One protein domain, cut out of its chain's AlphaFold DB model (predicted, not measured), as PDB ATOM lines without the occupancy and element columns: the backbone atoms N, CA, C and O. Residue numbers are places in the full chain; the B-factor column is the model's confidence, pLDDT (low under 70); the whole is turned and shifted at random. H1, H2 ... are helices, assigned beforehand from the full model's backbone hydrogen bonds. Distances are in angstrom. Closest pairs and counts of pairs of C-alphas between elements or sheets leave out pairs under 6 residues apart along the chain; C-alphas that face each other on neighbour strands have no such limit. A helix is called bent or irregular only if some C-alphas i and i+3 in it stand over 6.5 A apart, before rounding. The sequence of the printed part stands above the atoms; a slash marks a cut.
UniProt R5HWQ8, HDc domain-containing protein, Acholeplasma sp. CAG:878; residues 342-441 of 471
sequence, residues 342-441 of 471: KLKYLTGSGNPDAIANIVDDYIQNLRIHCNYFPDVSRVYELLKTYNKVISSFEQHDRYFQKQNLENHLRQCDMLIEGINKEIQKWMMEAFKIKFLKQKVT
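AT A GLANCE: This is residues 342 to 441 of the 471 residues of the protein "HDc domain-containing protein" of Acholeplasma sp. CAG:878 (UniProt R5HWQ8). Picture a loose rod made of three helices in an up-and-down bundle: the long helix H3 runs most of its length, and the two shorter helices H1 and H2 pack along it, their centres making a triangle with that of H3. The tight turn from H2 into H3 sticks out at one end of the rod with residues 394 to 400, and H3 has a kink of 64 degrees near residue 405. You will find 100 residues printed, with three named helices in the order H1, H2, H3 and no named strand, and the class is all helix. The whole is loose, with a radius of gyration of the C-alphas of 15.9 A, and its C-alphas span 55 by 21 by 20 A.

HOW THE PARTS SIT: Look first at H1, residues 352 to 370, H2, residues 377 to 395, and H3, residues 398 to 435, which form a bundle running up and down, each helix against the one before it. H1 and H2 form a helical hairpin and run opposite ways at a shallow tilt of 15 degrees. H1 touches H2 with residues 352 to 356 alone, and H2 touches H1 with residues 383 to 387 alone; their closest C-alphas are those of Pro 352 and Asn 387, 6.4 A apart. Go on to H2 and H3, a second helical hairpin, which touch with 20 pairs of C-alphas within 8 A. They run opposite ways at a shallow tilt of 16 degrees, and their closest C-alphas are those of Val 379 and Ile 419, 5.5 A apart. H3 touches H1 with residues 423 to 434 alone; the closest C-alphas are those of Cys 370 and Ala 430, 6.1 A apart, and the two run the same way at a shallow tilt of 1 degree. In H1 and H2 every O i to N i+4 pair is within hydrogen-bond range; in H3 it is 32 of 34.

IN THESE COORDINATES: Start at C-alpha 342 at (-36.497, -28.244, 7.798) and go on to C-alpha 352 at (-46.750, -11.338, -3.087), where H1 begins; it runs 26.1 A to C-alpha 370. H2 runs 27.4 A from C-alpha 377 to C-alpha 395. H3 runs 51.3 A from C-alpha 398 to C-alpha 435 at (-29.600, -39.430, -4.347). H3 is irregular: C-alphas 403 and 406 are 7.9 A apart.

THE WHOLE: The two C-alphas farthest apart, those of Tyr 399 and Leu 436, are 54.7 A from each other, while those of Lys 342 and Thr 441, the first and last printed, are 9.6 A apart. The printed part has no cut. The link from H1 to H2 is short, with 6 residues, and that from H2 to H3 is tight, with 2. The mean pLDDT of the printed part is 90.5, and residues 348 to 349 are under 70.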
ATOM      1  N   LYS A 342     -36.403 -29.180   6.666       92.75
ATOM      2  CA  LYS A 342     -36.497 -28.244   7.798       92.75
ATOM      3  C   LYS A 342     -36.100 -26.813   7.436       92.75
ATOM      4  O   LYS A 342     -36.246 -25.913   8.260       92.75
ATOM      5  N   LEU A 343     -35.613 -26.588   6.216       93.12
ATOM      6  CA  LEU A 343     -35.063 -25.301   5.786       93.12
ATOM      7  C   LEU A 343     -36.153 -24.291   5.426       93.12
ATOM      8  O   LEU A 343     -37.259 -24.648   5.019       93.12
ATOM      9  N   LYS A 344     -35.828 -23.002   5.518       90.38
ATOM     10  CA  LYS A 344     -36.671 -21.929   4.979       90.38
ATOM     11  C   LYS A 344     -36.207 -21.590   3.562       90.38
ATOM     12  O   LYS A 344     -35.105 -21.091   3.376       90.38
ATOM     13  N   TYR A 345     -37.060 -21.871   2.583       90.56
ATOM     14  CA  TYR A 345     -36.855 -21.602   1.158       90.56
ATOM     15  C   TYR A 345     -37.477 -20.278   0.705       90.56
ATOM     16  O   TYR A 345     -37.058 -19.721  -0.310       90.56
ATOM     17  N   LEU A 346     -38.460 -19.779   1.460       86.25
ATOM     18  CA  LEU A 346     -39.015 -18.435   1.340       86.25
ATOM     19  C   LEU A 346     -38.493 -17.573   2.493       86.25
ATOM     20  O   LEU A 346     -38.903 -17.743   3.641       86.25
ATOM     21  N   THR A 347     -37.583 -16.649   2.191       70.31
ATOM     22  CA  THR A 347     -37.001 -15.716   3.166       70.31
ATOM     23  C   THR A 347     -36.976 -14.296   2.610       70.31
ATOM     24  O   THR A 347     -36.838 -14.089   1.405       70.31
ATOM     25  N   GLY A 348     -37.083 -13.301   3.492       62.06
ATOM     26  CA  GLY A 348     -36.726 -11.914   3.175       62.06
ATOM     27  C   GLY A 348     -37.703 -11.125   2.294       62.06
ATOM     28  O   GLY A 348     -37.368 -10.012   1.897       62.06
ATOM     29  N   SER A 349     -38.904 -11.635   1.992       66.69
ATOM     30  CA  SER A 349     -39.923 -10.855   1.278       66.69
ATOM     31  C   SER A 349     -41.351 -11.250   1.654       66.69
ATOM     32  O   SER A 349     -41.751 -12.394   1.466       66.69
ATOM     33  N   GLY A 350     -42.129 -10.272   2.129       72.94
ATOM     34  CA  GLY A 350     -43.594 -10.348   2.247       72.94
ATOM     35  C   GLY A 350     -44.318  -9.782   1.021       72.94
ATOM     36  O   GLY A 350     -45.511  -9.507   1.071       72.94
ATOM     37  N   ASN A 351     -43.602  -9.517  -0.073       79.12
ATOM     38  CA  ASN A 351     -44.219  -9.029  -1.298       79.12
ATOM     39  C   ASN A 351     -44.818 -10.215  -2.082       79.12
ATOM     40  O   ASN A 351     -44.065 -11.130  -2.433       79.12
ATOM     41  N   PRO A 352     -46.125 -10.209  -2.403       80.94
ATOM     42  CA  PRO A 352     -46.750 -11.338  -3.087       80.94
ATOM     43  C   PRO A 352     -46.142 -11.709  -4.445       80.94
ATOM     44  O   PRO A 352     -46.045 -12.896  -4.752       80.94
ATOM     45  N   ASP A 353     -45.676 -10.732  -5.232       77.69
ATOM     46  CA  ASP A 353     -45.034 -10.998  -6.526       77.69
ATOM     47  C   ASP A 353     -43.688 -11.680  -6.336       77.69
ATOM     48  O   ASP A 353     -43.346 -12.594  -7.080       77.69
ATOM     49  N   ALA A 354     -42.919 -11.255  -5.330       80.06
ATOM     50  CA  ALA A 354     -41.655 -11.902  -4.994       80.06
ATOM     51  C   ALA A 354     -41.881 -13.369  -4.641       80.06
ATOM     52  O   ALA A 354     -41.196 -14.238  -5.167       80.06
ATOM     53  N   ILE A 355     -42.867 -13.637  -3.782       86.38
ATOM     54  CA  ILE A 355     -43.171 -14.992  -3.326       86.38
ATOM     55  C   ILE A 355     -43.627 -15.854  -4.508       86.38
ATOM     56  O   ILE A 355     -43.104 -16.952  -4.683       86.38
ATOM     57  N   ALA A 356     -44.542 -15.356  -5.347       86.44
ATOM     58  CA  ALA A 356     -45.002 -16.075  -6.535       86.44
ATOM     59  C   ALA A 356     -43.849 -16.376  -7.508       86.44
ATOM     60  O   ALA A 356     -43.683 -17.516  -7.930       86.44
ATOM     61  N   ASN A 357     -42.985 -15.393  -7.783       84.38
ATOM     62  CA  ASN A 357     -41.826 -15.584  -8.655       84.38
ATOM     63  C   ASN A 357     -40.816 -16.589  -8.085       84.38
ATOM     64  O   ASN A 357     -40.225 -17.355  -8.842       84.38
ATOM     65  N   ILE A 358     -40.598 -16.599  -6.765       86.94
ATOM     66  CA  ILE A 358     -39.734 -17.592  -6.111       86.94
ATOM     67  C   ILE A 358     -40.343 -18.995  -6.226       86.94
ATOM     68  O   ILE A 358     -39.627 -19.952  -6.506       86.94
ATOM     69  N   VAL A 359     -41.658 -19.131  -6.035       91.56
ATOM     70  CA  VAL A 359     -42.368 -20.408  -6.213       91.56
ATOM     71  C   VAL A 359     -42.208 -20.925  -7.642       91.56
ATOM     72  O   VAL A 359     -41.814 -22.077  -7.827       91.56
ATOM     73  N   ASP A 360     -42.457 -20.078  -8.643       90.06
ATOM     74  CA  ASP A 360     -42.318 -20.444 -10.055       90.06
ATOM     75  C   ASP A 360     -40.878 -20.858 -10.388       90.06
ATOM     76  O   ASP A 360     -40.661 -21.847 -11.089       90.06
ATOM     77  N   ASP A 361     -39.886 -20.165  -9.826       88.75
ATOM     78  CA  ASP A 361     -38.467 -20.515  -9.947       88.75
ATOM     79  C   ASP A 361     -38.176 -21.910  -9.396       88.75
ATOM     80  O   ASP A 361     -37.554 -22.717 -10.084       88.75
ATOM     81  N   TYR A 362     -38.661 -22.242  -8.196       92.94
ATOM     82  CA  TYR A 362     -38.495 -23.588  -7.642       92.94
ATOM     83  C   TYR A 362     -39.159 -24.647  -8.520       92.94
ATOM     84  O   TYR A 362     -38.542 -25.673  -8.799       92.94
ATOM     85  N   ILE A 363     -40.379 -24.398  -9.005       93.94
ATOM     86  CA  ILE A 363     -41.087 -25.326  -9.895       93.94
ATOM     87  C   ILE A 363     -40.263 -25.589 -11.162       93.94
ATOM     88  O   ILE A 363     -40.075 -26.744 -11.545       93.94
ATOM     89  N   GLN A 364     -39.759 -24.539 -11.812       91.94
ATOM     90  CA  GLN A 364     -38.982 -24.692 -13.042       91.94
ATOM     91  C   GLN A 364     -37.635 -25.368 -12.788       91.94
ATOM     92  O   GLN A 364     -37.268 -26.291 -13.514       91.94
ATOM     93  N   ASN A 365     -36.922 -24.972 -11.734       91.75
ATOM     94  CA  ASN A 365     -35.630 -25.559 -11.407       91.75
ATOM     95  C   ASN A 365     -35.746 -27.037 -11.010       91.75
ATOM     96  O   ASN A 365     -34.923 -27.846 -11.433       91.75
ATOM     97  N   LEU A 366     -36.790 -27.429 -10.276       94.62
ATOM     98  CA  LEU A 366     -37.054 -28.835  -9.960       94.62
ATOM     99  C   LEU A 366     -37.311 -29.670 -11.222       94.62
ATOM    100  O   LEU A 366     -36.792 -30.782 -11.342       94.62
ATOM    101  N   ARG A 367     -38.045 -29.123 -12.195       94.31
ATOM    102  CA  ARG A 367     -38.280 -29.791 -13.484       94.31
ATOM    103  C   ARG A 367     -36.991 -29.937 -14.282       94.31
ATOM    104  O   ARG A 367     -36.694 -31.023 -14.760       94.31
ATOM    105  N   ILE A 368     -36.213 -28.865 -14.398       90.12
ATOM    106  CA  ILE A 368     -35.002 -28.834 -15.227       90.12
ATOM    107  C   ILE A 368     -33.879 -29.667 -14.600       90.12
ATOM    108  O   ILE A 368     -33.279 -30.504 -15.268       90.12
ATOM    109  N   HIS A 369     -33.587 -29.457 -13.316       89.31
ATOM    110  CA  HIS A 369     -32.398 -30.016 -12.667       89.31
ATOM    111  C   HIS A 369     -32.645 -31.349 -11.963       89.31
ATOM    112  O   HIS A 369     -31.692 -32.095 -11.710       89.31
ATOM    113  N   CYS A 370     -33.897 -31.656 -11.619       92.19
ATOM    114  CA  CYS A 370     -34.252 -32.885 -10.911       92.19
ATOM    115  C   CYS A 370     -35.232 -33.771 -11.693       92.19
ATOM    116  O   CYS A 370     -35.541 -34.857 -11.211       92.19
ATOM    117  N   ASN A 371     -35.711 -33.340 -12.870       94.75
ATOM    118  CA  ASN A 371     -36.777 -34.016 -13.622       94.75
ATOM    119  C   ASN A 371     -38.006 -34.333 -12.745       94.75
ATOM    120  O   ASN A 371     -38.655 -35.368 -12.892       94.75
ATOM    121  N   TYR A 372     -38.289 -33.450 -11.784       96.38
ATOM    122  CA  TYR A 372     -39.360 -33.608 -10.809       96.38
ATOM    123  C   TYR A 372     -40.457 -32.576 -11.075       96.38
ATOM    124  O   TYR A 372     -40.191 -31.382 -11.216       96.38
ATOM    125  N   PHE A 373     -41.701 -33.044 -11.137       96.88
ATOM    126  CA  PHE A 373     -42.871 -32.233 -11.461       96.88
ATOM    127  C   PHE A 373     -43.763 -32.130 -10.217       96.88
ATOM    128  O   PHE A 373     -44.558 -33.039  -9.981       96.88
ATOM    129  N   PRO A 374     -43.626 -31.063  -9.405       96.56
ATOM    130  CA  PRO A 374     -44.407 -30.918  -8.180       96.56
ATOM    131  C   PRO A 374     -45.905 -30.753  -8.468       96.56
ATOM    132  O   PRO A 374     -46.281 -30.106  -9.451       96.56
ATOM    133  N   ASP A 375     -46.756 -31.249  -7.563       96.81
ATOM    134  CA  ASP A 375     -48.156 -30.819  -7.496       96.81
ATOM    135  C   ASP A 375     -48.229 -29.405  -6.908       96.81
ATOM    136  O   ASP A 375     -47.922 -29.168  -5.739       96.81
ATOM    137  N   VAL A 376     -48.643 -28.458  -7.746       97.00
ATOM    138  CA  VAL A 376     -48.682 -27.023  -7.438       97.00
ATOM    139  C   VAL A 376     -50.019 -26.564  -6.856       97.00
ATOM    140  O   VAL A 376     -50.137 -25.417  -6.420       97.00
ATOM    141  N   SER A 377     -51.031 -27.440  -6.829       96.88
ATOM    142  CA  SER A 377     -52.424 -27.078  -6.535       96.88
ATOM    143  C   SER A 377     -52.560 -26.372  -5.186       96.88
ATOM    144  O   SER A 377     -53.150 -25.292  -5.092       96.88
ATOM    145  N   ARG A 378     -51.942 -26.940  -4.142       97.56
ATOM    146  CA  ARG A 378     -51.999 -26.385  -2.785       97.56
ATOM    147  C   ARG A 378     -51.268 -25.049  -2.665       97.56
ATOM    148  O   ARG A 378     -51.771 -24.135  -2.016       97.56
ATOM    149  N   VAL A 379     -50.101 -24.910  -3.295       96.62
ATOM    150  CA  VAL A 379     -49.331 -23.659  -3.256       96.62
ATOM    151  C   VAL A 379     -50.075 -22.531  -3.956       96.62
ATOM    152  O   VAL A 379     -50.142 -21.427  -3.419       96.62
ATOM    153  N   TYR A 380     -50.698 -22.794  -5.103       95.12
ATOM    154  CA  TYR A 380     -51.492 -21.782  -5.799       95.12
ATOM    155  C   TYR A 380     -52.748 -21.375  -5.019       95.12
ATOM    156  O   TYR A 380     -53.107 -20.196  -5.011       95.12
ATOM    157  N   GLU A 381     -53.384 -22.300  -4.297       96.94
ATOM    158  CA  GLU A 381     -54.472 -21.971  -3.369       96.94
ATOM    159  C   GLU A 381     -53.995 -21.045  -2.233       96.94
ATOM    160  O   GLU A 381     -54.644 -20.037  -1.924       96.94
ATOM    161  N   LEU A 382     -52.835 -21.348  -1.641       96.69
ATOM    162  CA  LEU A 382     -52.229 -20.539  -0.584       96.69
ATOM    163  C   LEU A 382     -51.823 -19.152  -1.093       96.69
ATOM    164  O   LEU A 382     -52.167 -18.161  -0.456       96.69
ATOM    165  N   LEU A 383     -51.180 -19.057  -2.261       92.94
ATOM    166  CA  LEU A 383     -50.823 -17.784  -2.901       92.94
ATOM    167  C   LEU A 383     -52.059 -16.936  -3.212       92.94
ATOM    168  O   LEU A 383     -52.075 -15.733  -2.951       92.94
ATOM    169  N   LYS A 384     -53.130 -17.550  -3.725       91.69
ATOM    170  CA  LYS A 384     -54.408 -16.862  -3.958       91.69
ATOM    171  C   LYS A 384     -54.989 -16.315  -2.656       91.69
ATOM    172  O   LYS A 384     -55.502 -15.198  -2.635       91.69
ATOM    173  N   THR A 385     -54.917 -17.090  -1.578       94.88
ATOM    174  CA  THR A 385     -55.385 -16.668  -0.253       94.88
ATOM    175  C   THR A 385     -54.519 -15.543   0.309       94.88
ATOM    176  O   THR A 385     -55.058 -14.541   0.769       94.88
ATOM    177  N   TYR A 386     -53.197 -15.647   0.180       91.94
ATOM    178  CA  TYR A 386     -52.236 -14.618   0.575       91.94
ATOM    179  C   TYR A 386     -52.508 -13.287  -0.127       91.94
ATOM    180  O   TYR A 386     -52.696 -12.267   0.530       91.94
ATOM    181  N   ASN A 387     -52.666 -13.316  -1.452       87.81
ATOM    182  CA  ASN A 387     -53.032 -12.142  -2.242       87.81
ATOM    183  C   ASN A 387     -54.345 -11.505  -1.773       87.81
ATOM    184  O   ASN A 387     -54.434 -10.286  -1.664       87.81
ATOM    185  N   LYS A 388     -55.368 -12.308  -1.458       88.62
ATOM    186  CA  LYS A 388     -56.636 -11.787  -0.923       88.62
ATOM    187  C   LYS A 388     -56.460 -11.113   0.437       88.62
ATOM    188  O   LYS A 388     -57.059 -10.065   0.660       88.62
ATOM    189  N   VAL A 389     -55.661 -11.702   1.329       90.31
ATOM    190  CA  VAL A 389     -55.380 -11.148   2.662       90.31
ATOM    191  C   VAL A 389     -54.664  -9.801   2.549       90.31
ATOM    192  O   VAL A 389     -55.095  -8.839   3.184       90.31
ATOM    193  N   ILE A 390     -53.638  -9.708   1.698       85.62
ATOM    194  CA  ILE A 390     -52.908  -8.460   1.430       85.62
ATOM    195  C   ILE A 390     -53.845  -7.405   0.836       85.62
ATOM    196  O   ILE A 390     -54.025  -6.343   1.429       85.62
ATOM    197  N   SER A 391     -54.521  -7.718  -0.272       82.00
ATOM    198  CA  SER A 391     -55.409  -6.769  -0.954       82.00
ATOM    199  C   SER A 391     -56.542  -6.269  -0.058       82.00
ATOM    200  O   SER A 391     -56.866  -5.086  -0.088       82.00
ATOM    201  N   SER A 392     -57.137  -7.145   0.757       85.31
ATOM    202  CA  SER A 392     -58.179  -6.759   1.714       85.31
ATOM    203  C   SER A 392     -57.638  -5.787   2.763       85.31
ATOM    204  O   SER A 392     -58.233  -4.742   3.016       85.31
ATOM    205  N   PHE A 393     -56.470  -6.073   3.341       83.75
ATOM    206  CA  PHE A 393     -55.863  -5.208   4.350       83.75
ATOM    207  C   PHE A 393     -55.476  -3.833   3.784       83.75
ATOM    208  O   PHE A 393     -55.710  -2.804   4.420       83.75
ATOM    209  N   GLU A 394     -54.956  -3.792   2.557       80.00
ATOM    210  CA  GLU A 394     -54.551  -2.552   1.890       80.00
ATOM    211  C   GLU A 394     -55.707  -1.605   1.545       80.00
ATOM    212  O   GLU A 394     -55.467  -0.400   1.417       80.00
ATOM    213  N   GLN A 395     -56.928  -2.129   1.396       80.12
ATOM    214  CA  GLN A 395     -58.139  -1.346   1.114       80.12
ATOM    215  C   GLN A 395     -58.652  -0.566   2.330       80.12
ATOM    216  O   GLN A 395     -59.383   0.407   2.162       80.12
ATOM    217  N   HIS A 396     -58.277  -0.974   3.542       81.31
ATOM    218  CA  HIS A 396     -58.683  -0.283   4.760       81.31
ATOM    219  C   HIS A 396     -57.880   1.010   4.976       81.31
ATOM    220  O   HIS A 396     -56.779   1.186   4.448       81.31
ATOM    221  N   ASP A 397     -58.415   1.925   5.785       80.69
ATOM    222  CA  ASP A 397     -57.706   3.149   6.156       80.69
ATOM    223  C   ASP A 397     -56.485   2.875   7.065       80.69
ATOM    224  O   ASP A 397     -56.311   1.796   7.642       80.69
ATOM    225  N   ARG A 398     -55.614   3.884   7.216       78.00
ATOM    226  CA  ARG A 398     -54.380   3.763   8.015       78.00
ATOM    227  C   ARG A 398     -54.638   3.490   9.498       78.00
ATOM    228  O   ARG A 398     -53.786   2.888  10.148       78.00
ATOM    229  N   TYR A 399     -55.759   3.959  10.046       84.69
ATOM    230  CA  TYR A 399     -56.096   3.739  11.447       84.69
ATOM    231  C   TYR A 399     -56.436   2.263  11.676       84.69
ATOM    232  O   TYR A 399     -55.836   1.632  12.548       84.69
ATOM    233  N   PHE A 400     -57.293   1.682  10.831       89.31
ATOM    234  CA  PHE A 400     -57.597   0.253  10.853       89.31
ATOM    235  C   PHE A 400     -56.338  -0.598  10.657       89.31
ATOM    236  O   PHE A 400     -56.102  -1.532  11.427       89.31
ATOM    237  N   GLN A 401     -55.514  -0.260   9.658       84.12
ATOM    238  CA  GLN A 401     -54.272  -0.984   9.379       84.12
ATOM    239  C   GLN A 401     -53.346  -0.980  10.594       84.12
ATOM    240  O   GLN A 401     -52.831  -2.025  10.976       84.12
ATOM    241  N   LYS A 402     -53.181   0.164  11.265       88.12
ATOM    242  CA  LYS A 402     -52.332   0.257  12.458       88.12
ATOM    243  C   LYS A 402     -52.839  -0.616  13.610       88.12
ATOM    244  O   LYS A 402     -52.026  -1.250  14.271       88.12
ATOM    245  N   GLN A 403     -54.153  -0.666  13.835       93.38
ATOM    246  CA  GLN A 403     -54.755  -1.467  14.911       93.38
ATOM    247  C   GLN A 403     -54.683  -2.978  14.652       93.38
ATOM    248  O   GLN A 403     -54.629  -3.763  15.592       93.38
ATOM    249  N   ASN A 404     -54.674  -3.395  13.382       92.19
ATOM    250  CA  ASN A 404     -54.759  -4.806  12.996       92.19
ATOM    251  C   ASN A 404     -53.462  -5.361  12.388       92.19
ATOM    252  O   ASN A 404     -53.447  -6.509  11.939       92.19
ATOM    253  N   LEU A 405     -52.380  -4.573  12.369       87.94
ATOM    254  CA  LEU A 405     -51.125  -4.925  11.701       87.94
ATOM    255  C   LEU A 405     -50.546  -6.245  12.211       87.94
ATOM    256  O   LEU A 405     -50.185  -7.094  11.409       87.94
ATOM    257  N   GLU A 406     -50.491  -6.446  13.525       91.62
ATOM    258  CA  GLU A 406     -49.899  -7.654  14.111       91.62
ATOM    259  C   GLU A 406     -50.669  -8.922  13.717       91.62
ATOM    260  O   GLU A 406     -50.078  -9.910  13.282       91.62
ATOM    261  N   ASN A 407     -52.003  -8.881  13.786       92.50
ATOM    262  CA  ASN A 407     -52.847  -9.998  13.363       92.50
ATOM    263  C   ASN A 407     -52.714 -10.263  11.855       92.50
ATOM    264  O   ASN A 407     -52.640 -11.413  11.427       92.50
ATOM    265  N   HIS A 408     -52.644  -9.202  11.050       89.44
ATOM    266  CA  HIS A 408     -52.428  -9.310   9.612       89.44
ATOM    267  C   HIS A 408     -51.074  -9.954   9.278       89.44
ATOM    268  O   HIS A 408     -51.026 -10.893   8.482       89.44
ATOM    269  N   LEU A 409     -49.991  -9.504   9.919       89.06
ATOM    270  CA  LEU A 409     -48.655 -10.080   9.754       89.06
ATOM    271  C   LEU A 409     -48.640 -11.553  10.164       89.06
ATOM    272  O   LEU A 409     -48.163 -12.388   9.404       89.06
ATOM    273  N   ARG A 410     -49.281 -11.907  11.283       92.06
ATOM    274  CA  ARG A 410     -49.397 -13.303  11.719       92.06
ATOM    275  C   ARG A 410     -50.126 -14.183  10.700       92.06
ATOM    276  O   ARG A 410     -49.700 -15.308  10.450       92.06
ATOM    277  N   GLN A 411     -51.213 -13.694  10.100       93.94
ATOM    278  CA  GLN A 411     -51.916 -14.419   9.032       93.94
ATOM    279  C   GLN A 411     -51.034 -14.593   7.791       93.94
ATOM    280  O   GLN A 411     -51.017 -15.670   7.193       93.94
ATOM    281  N   CYS A 412     -50.285 -13.554   7.423       91.50
ATOM    282  CA  CYS A 412     -49.324 -13.603   6.326       91.50
ATOM    283  C   CYS A 412     -48.229 -14.644   6.585       91.50
ATOM    284  O   CYS A 412     -47.983 -15.487   5.723       91.50
ATOM    285  N   ASP A 413     -47.637 -14.640   7.778       91.81
ATOM    286  CA  ASP A 413     -46.586 -15.575   8.175       91.81
ATOM    287  C   ASP A 413     -47.078 -17.024   8.145       91.81
ATOM    288  O   ASP A 413     -46.395 -17.893   7.608       91.81
ATOM    289  N   MET A 414     -48.298 -17.288   8.628       94.44
ATOM    290  CA  MET A 414     -48.904 -18.623   8.564       94.44
ATOM    291  C   MET A 414     -49.074 -19.124   7.122       94.44
ATOM    292  O   MET A 414     -48.850 -20.303   6.840       94.44
ATOM    293  N   LEU A 415     -49.473 -18.244   6.199       95.62
ATOM    294  CA  LEU A 415     -49.633 -18.589   4.786       95.62
ATOM    295  C   LEU A 415     -48.278 -18.820   4.107       95.62
ATOM    296  O   LEU A 415     -48.130 -19.807   3.387       95.62
ATOM    297  N   ILE A 416     -47.284 -17.967   4.377       93.56
ATOM    298  CA  ILE A 416     -45.910 -18.136   3.883       93.56
ATOM    299  C   ILE A 416     -45.311 -19.441   4.410       93.56
ATOM    300  O   ILE A 416     -44.720 -20.191   3.638       93.56
ATOM    301  N   GLU A 417     -45.499 -19.759   5.692       94.06
ATOM    302  CA  GLU A 417     -45.045 -21.021   6.279       94.06
ATOM    303  C   GLU A 417     -45.721 -22.222   5.606       94.06
ATOM    304  O   GLU A 417     -45.066 -23.225   5.322       94.06
ATOM    305  N   GLY A 418     -47.016 -22.114   5.292       96.00
ATOM    306  CA  GLY A 418     -47.741 -23.117   4.517       96.00
ATOM    307  C   GLY A 418     -47.135 -23.345   3.132       96.00
ATOM    308  O   GLY A 418     -46.913 -24.490   2.746       96.00
ATOM    309  N   ILE A 419     -46.815 -22.272   2.402       96.12
ATOM    310  CA  ILE A 419     -46.170 -22.372   1.083       96.12
ATOM    311  C   ILE A 419     -44.769 -22.974   1.226       96.12
ATOM    312  O   ILE A 419     -44.398 -23.880   0.481       96.12
ATOM    313  N   ASN A 420     -44.001 -22.522   2.220       95.62
ATOM    314  CA  ASN A 420     -42.663 -23.030   2.492       95.62
ATOM    315  C   ASN A 420     -42.675 -24.535   2.800       95.62
ATOM    316  O   ASN A 420     -41.784 -25.244   2.345       95.62
ATOM    317  N   LYS A 421     -43.694 -25.035   3.512       96.50
ATOM    318  CA  LYS A 421     -43.880 -26.471   3.781       96.50
ATOM    319  C   LYS A 421     -44.095 -27.291   2.517       96.50
ATOM    320  O   LYS A 421     -43.580 -28.401   2.428       96.50
ATOM    321  N   GLU A 422     -44.824 -26.771   1.535       97.56
ATOM    322  CA  GLU A 422     -44.968 -27.463   0.250       97.56
ATOM    323  C   GLU A 422     -43.642 -27.481  -0.523       97.56
ATOM    324  O   GLU A 422     -43.230 -28.539  -0.991       97.56
ATOM    325  N   ILE A 423     -42.899 -26.366  -0.549       96.38
ATOM    326  CA  ILE A 423     -41.563 -26.328  -1.171       96.38
ATOM    327  C   ILE A 423     -40.601 -27.303  -0.470       96.38
ATOM    328  O   ILE A 423     -39.888 -28.042  -1.142       96.38
ATOM    329  N   GLN A 424     -40.607 -27.365   0.866       96.88
ATOM    330  CA  GLN A 424     -39.814 -28.325   1.645       96.88
ATOM    331  C   GLN A 424     -40.088 -29.774   1.219       96.88
ATOM    332  O   GLN A 424     -39.141 -30.542   1.032       96.88
ATOM    333  N   LYS A 425     -41.364 -30.142   1.029       96.94
ATOM    334  CA  LYS A 425     -41.750 -31.474   0.540       96.94
ATOM    335  C   LYS A 425     -41.216 -31.721  -0.866       96.94
ATOM    336  O   LYS A 425     -40.569 -32.742  -1.079       96.94
ATOM    337  N   TRP A 426     -41.428 -30.784  -1.793       97.50
ATOM    338  CA  TRP A 426     -40.963 -30.909  -3.178       97.50
ATOM    339  C   TRP A 426     -39.448 -31.097  -3.259       97.50
ATOM    340  O   TRP A 426     -38.967 -32.005  -3.933       97.50
ATOM    341  N   MET A 427     -38.695 -30.269  -2.529       97.06
ATOM    342  CA  MET A 427     -37.236 -30.352  -2.453       97.06
ATOM    343  C   MET A 427     -36.798 -31.707  -1.896       97.06
ATOM    344  O   MET A 427     -35.969 -32.389  -2.500       97.06
ATOM    345  N   MET A 428     -37.386 -32.137  -0.777       96.50
ATOM    346  CA  MET A 428     -37.064 -33.422  -0.164       96.50
ATOM    347  C   MET A 428     -37.357 -34.596  -1.103       96.50
ATOM    348  O   MET A 428     -36.493 -35.445  -1.295       96.50
ATOM    349  N   GLU A 429     -38.537 -34.660  -1.716       96.81
ATOM    350  CA  GLU A 429     -38.894 -35.741  -2.641       96.81
ATOM    351  C   GLU A 429     -37.973 -35.788  -3.862       96.81
ATOM    352  O   GLU A 429     -37.447 -36.856  -4.194       96.81
ATOM    353  N   ALA A 430     -37.709 -34.636  -4.481       97.00
ATOM    354  CA  ALA A 430     -36.835 -34.546  -5.641       97.00
ATOM    355  C   ALA A 430     -35.416 -35.048  -5.330       97.00
ATOM    356  O   ALA A 430     -34.869 -35.872  -6.068       97.00
ATOM    357  N   PHE A 431     -34.820 -34.610  -4.215       96.62
ATOM    358  CA  PHE A 431     -33.463 -35.025  -3.858       96.62
ATOM    359  C   PHE A 431     -33.382 -36.446  -3.289       96.62
ATOM    360  O   PHE A 431     -32.371 -37.116  -3.497       96.62
ATOM    361  N   LYS A 432     -34.440 -36.963  -2.645       96.50
ATOM    362  CA  LYS A 432     -34.521 -38.384  -2.260       96.50
ATOM    363  C   LYS A 432     -34.401 -39.295  -3.475       96.50
ATOM    364  O   LYS A 432     -33.623 -40.247  -3.446       96.50
ATOM    365  N   ILE A 433     -35.151 -38.985  -4.536       94.19
ATOM    366  CA  ILE A 433     -35.100 -39.717  -5.809       94.19
ATOM    367  C   ILE A 433     -33.708 -39.578  -6.423       94.19
ATOM    368  O   ILE A 433     -33.093 -40.575  -6.794       94.19
ATOM    369  N   LYS A 434     -33.187 -38.349  -6.473       93.56
ATOM    370  CA  LYS A 434     -31.901 -38.044  -7.101       93.56
ATOM    371  C   LYS A 434     -30.712 -38.743  -6.437       93.56
ATOM    372  O   LYS A 434     -29.812 -39.196  -7.134       93.56
ATOM    373  N   PHE A 435     -30.703 -38.834  -5.109       94.88
ATOM    374  CA  PHE A 435     -29.600 -39.430  -4.347       94.88
ATOM    375  C   PHE A 435     -29.853 -40.869  -3.904       94.88
ATOM    376  O   PHE A 435     -28.972 -41.471  -3.296       94.88
ATOM    377  N   LEU A 436     -31.042 -41.422  -4.173       93.50
ATOM    378  CA  LEU A 436     -31.477 -42.729  -3.670       93.50
ATOM    379  C   LEU A 436     -31.331 -42.845  -2.139       93.50
ATOM    380  O   LEU A 436     -30.976 -43.895  -1.602       93.50
ATOM    381  N   LYS A 437     -31.611 -41.750  -1.418       92.62
ATOM    382  CA  LYS A 437     -31.523 -41.657   0.049       92.62
ATOM    383  C   LYS A 437     -32.893 -41.379   0.658       92.62
ATOM    384  O   LYS A 437     -33.686 -40.637   0.101       92.62
ATOM    385  N   GLN A 438     -33.159 -41.935   1.843       89.19
ATOM    386  CA  GLN A 438     -34.401 -41.683   2.599       89.19
ATOM    387  C   GLN A 438     -34.357 -40.413   3.457       89.19
ATOM    388  O   GLN A 438     -35.399 -39.901   3.864       89.19
ATOM    389  N   LYS A 439     -33.162 -39.911   3.753       92.62
ATOM    390  CA  LYS A 439     -32.935 -38.623   4.407       92.62
ATOM    391  C   LYS A 439     -31.867 -37.898   3.608       92.62
ATOM    392  O   LYS A 439     -30.864 -38.516   3.261       92.62
ATOM    393  N   VAL A 440     -32.117 -36.630   3.317       97.31
ATOM    394  CA  VAL A 440     -31.198 -35.769   2.577       97.31
ATOM    395  C   VAL A 440     -30.878 -34.571   3.456       97.31
ATOM    396  O   VAL A 440     -31.783 -33.895   3.950       97.31
ATOM    397  N   THR A 441     -29.591 -34.345   3.670       97.25
ATOM    398  CA  THR A 441     -29.056 -33.223   4.441       97.25
ATOM    399  C   THR A 441     -28.649 -32.069   3.532       97.25
ATOM    400  O   THR A 441     -28.520 -32.239   2.316       97.25
TER     401      THR A 441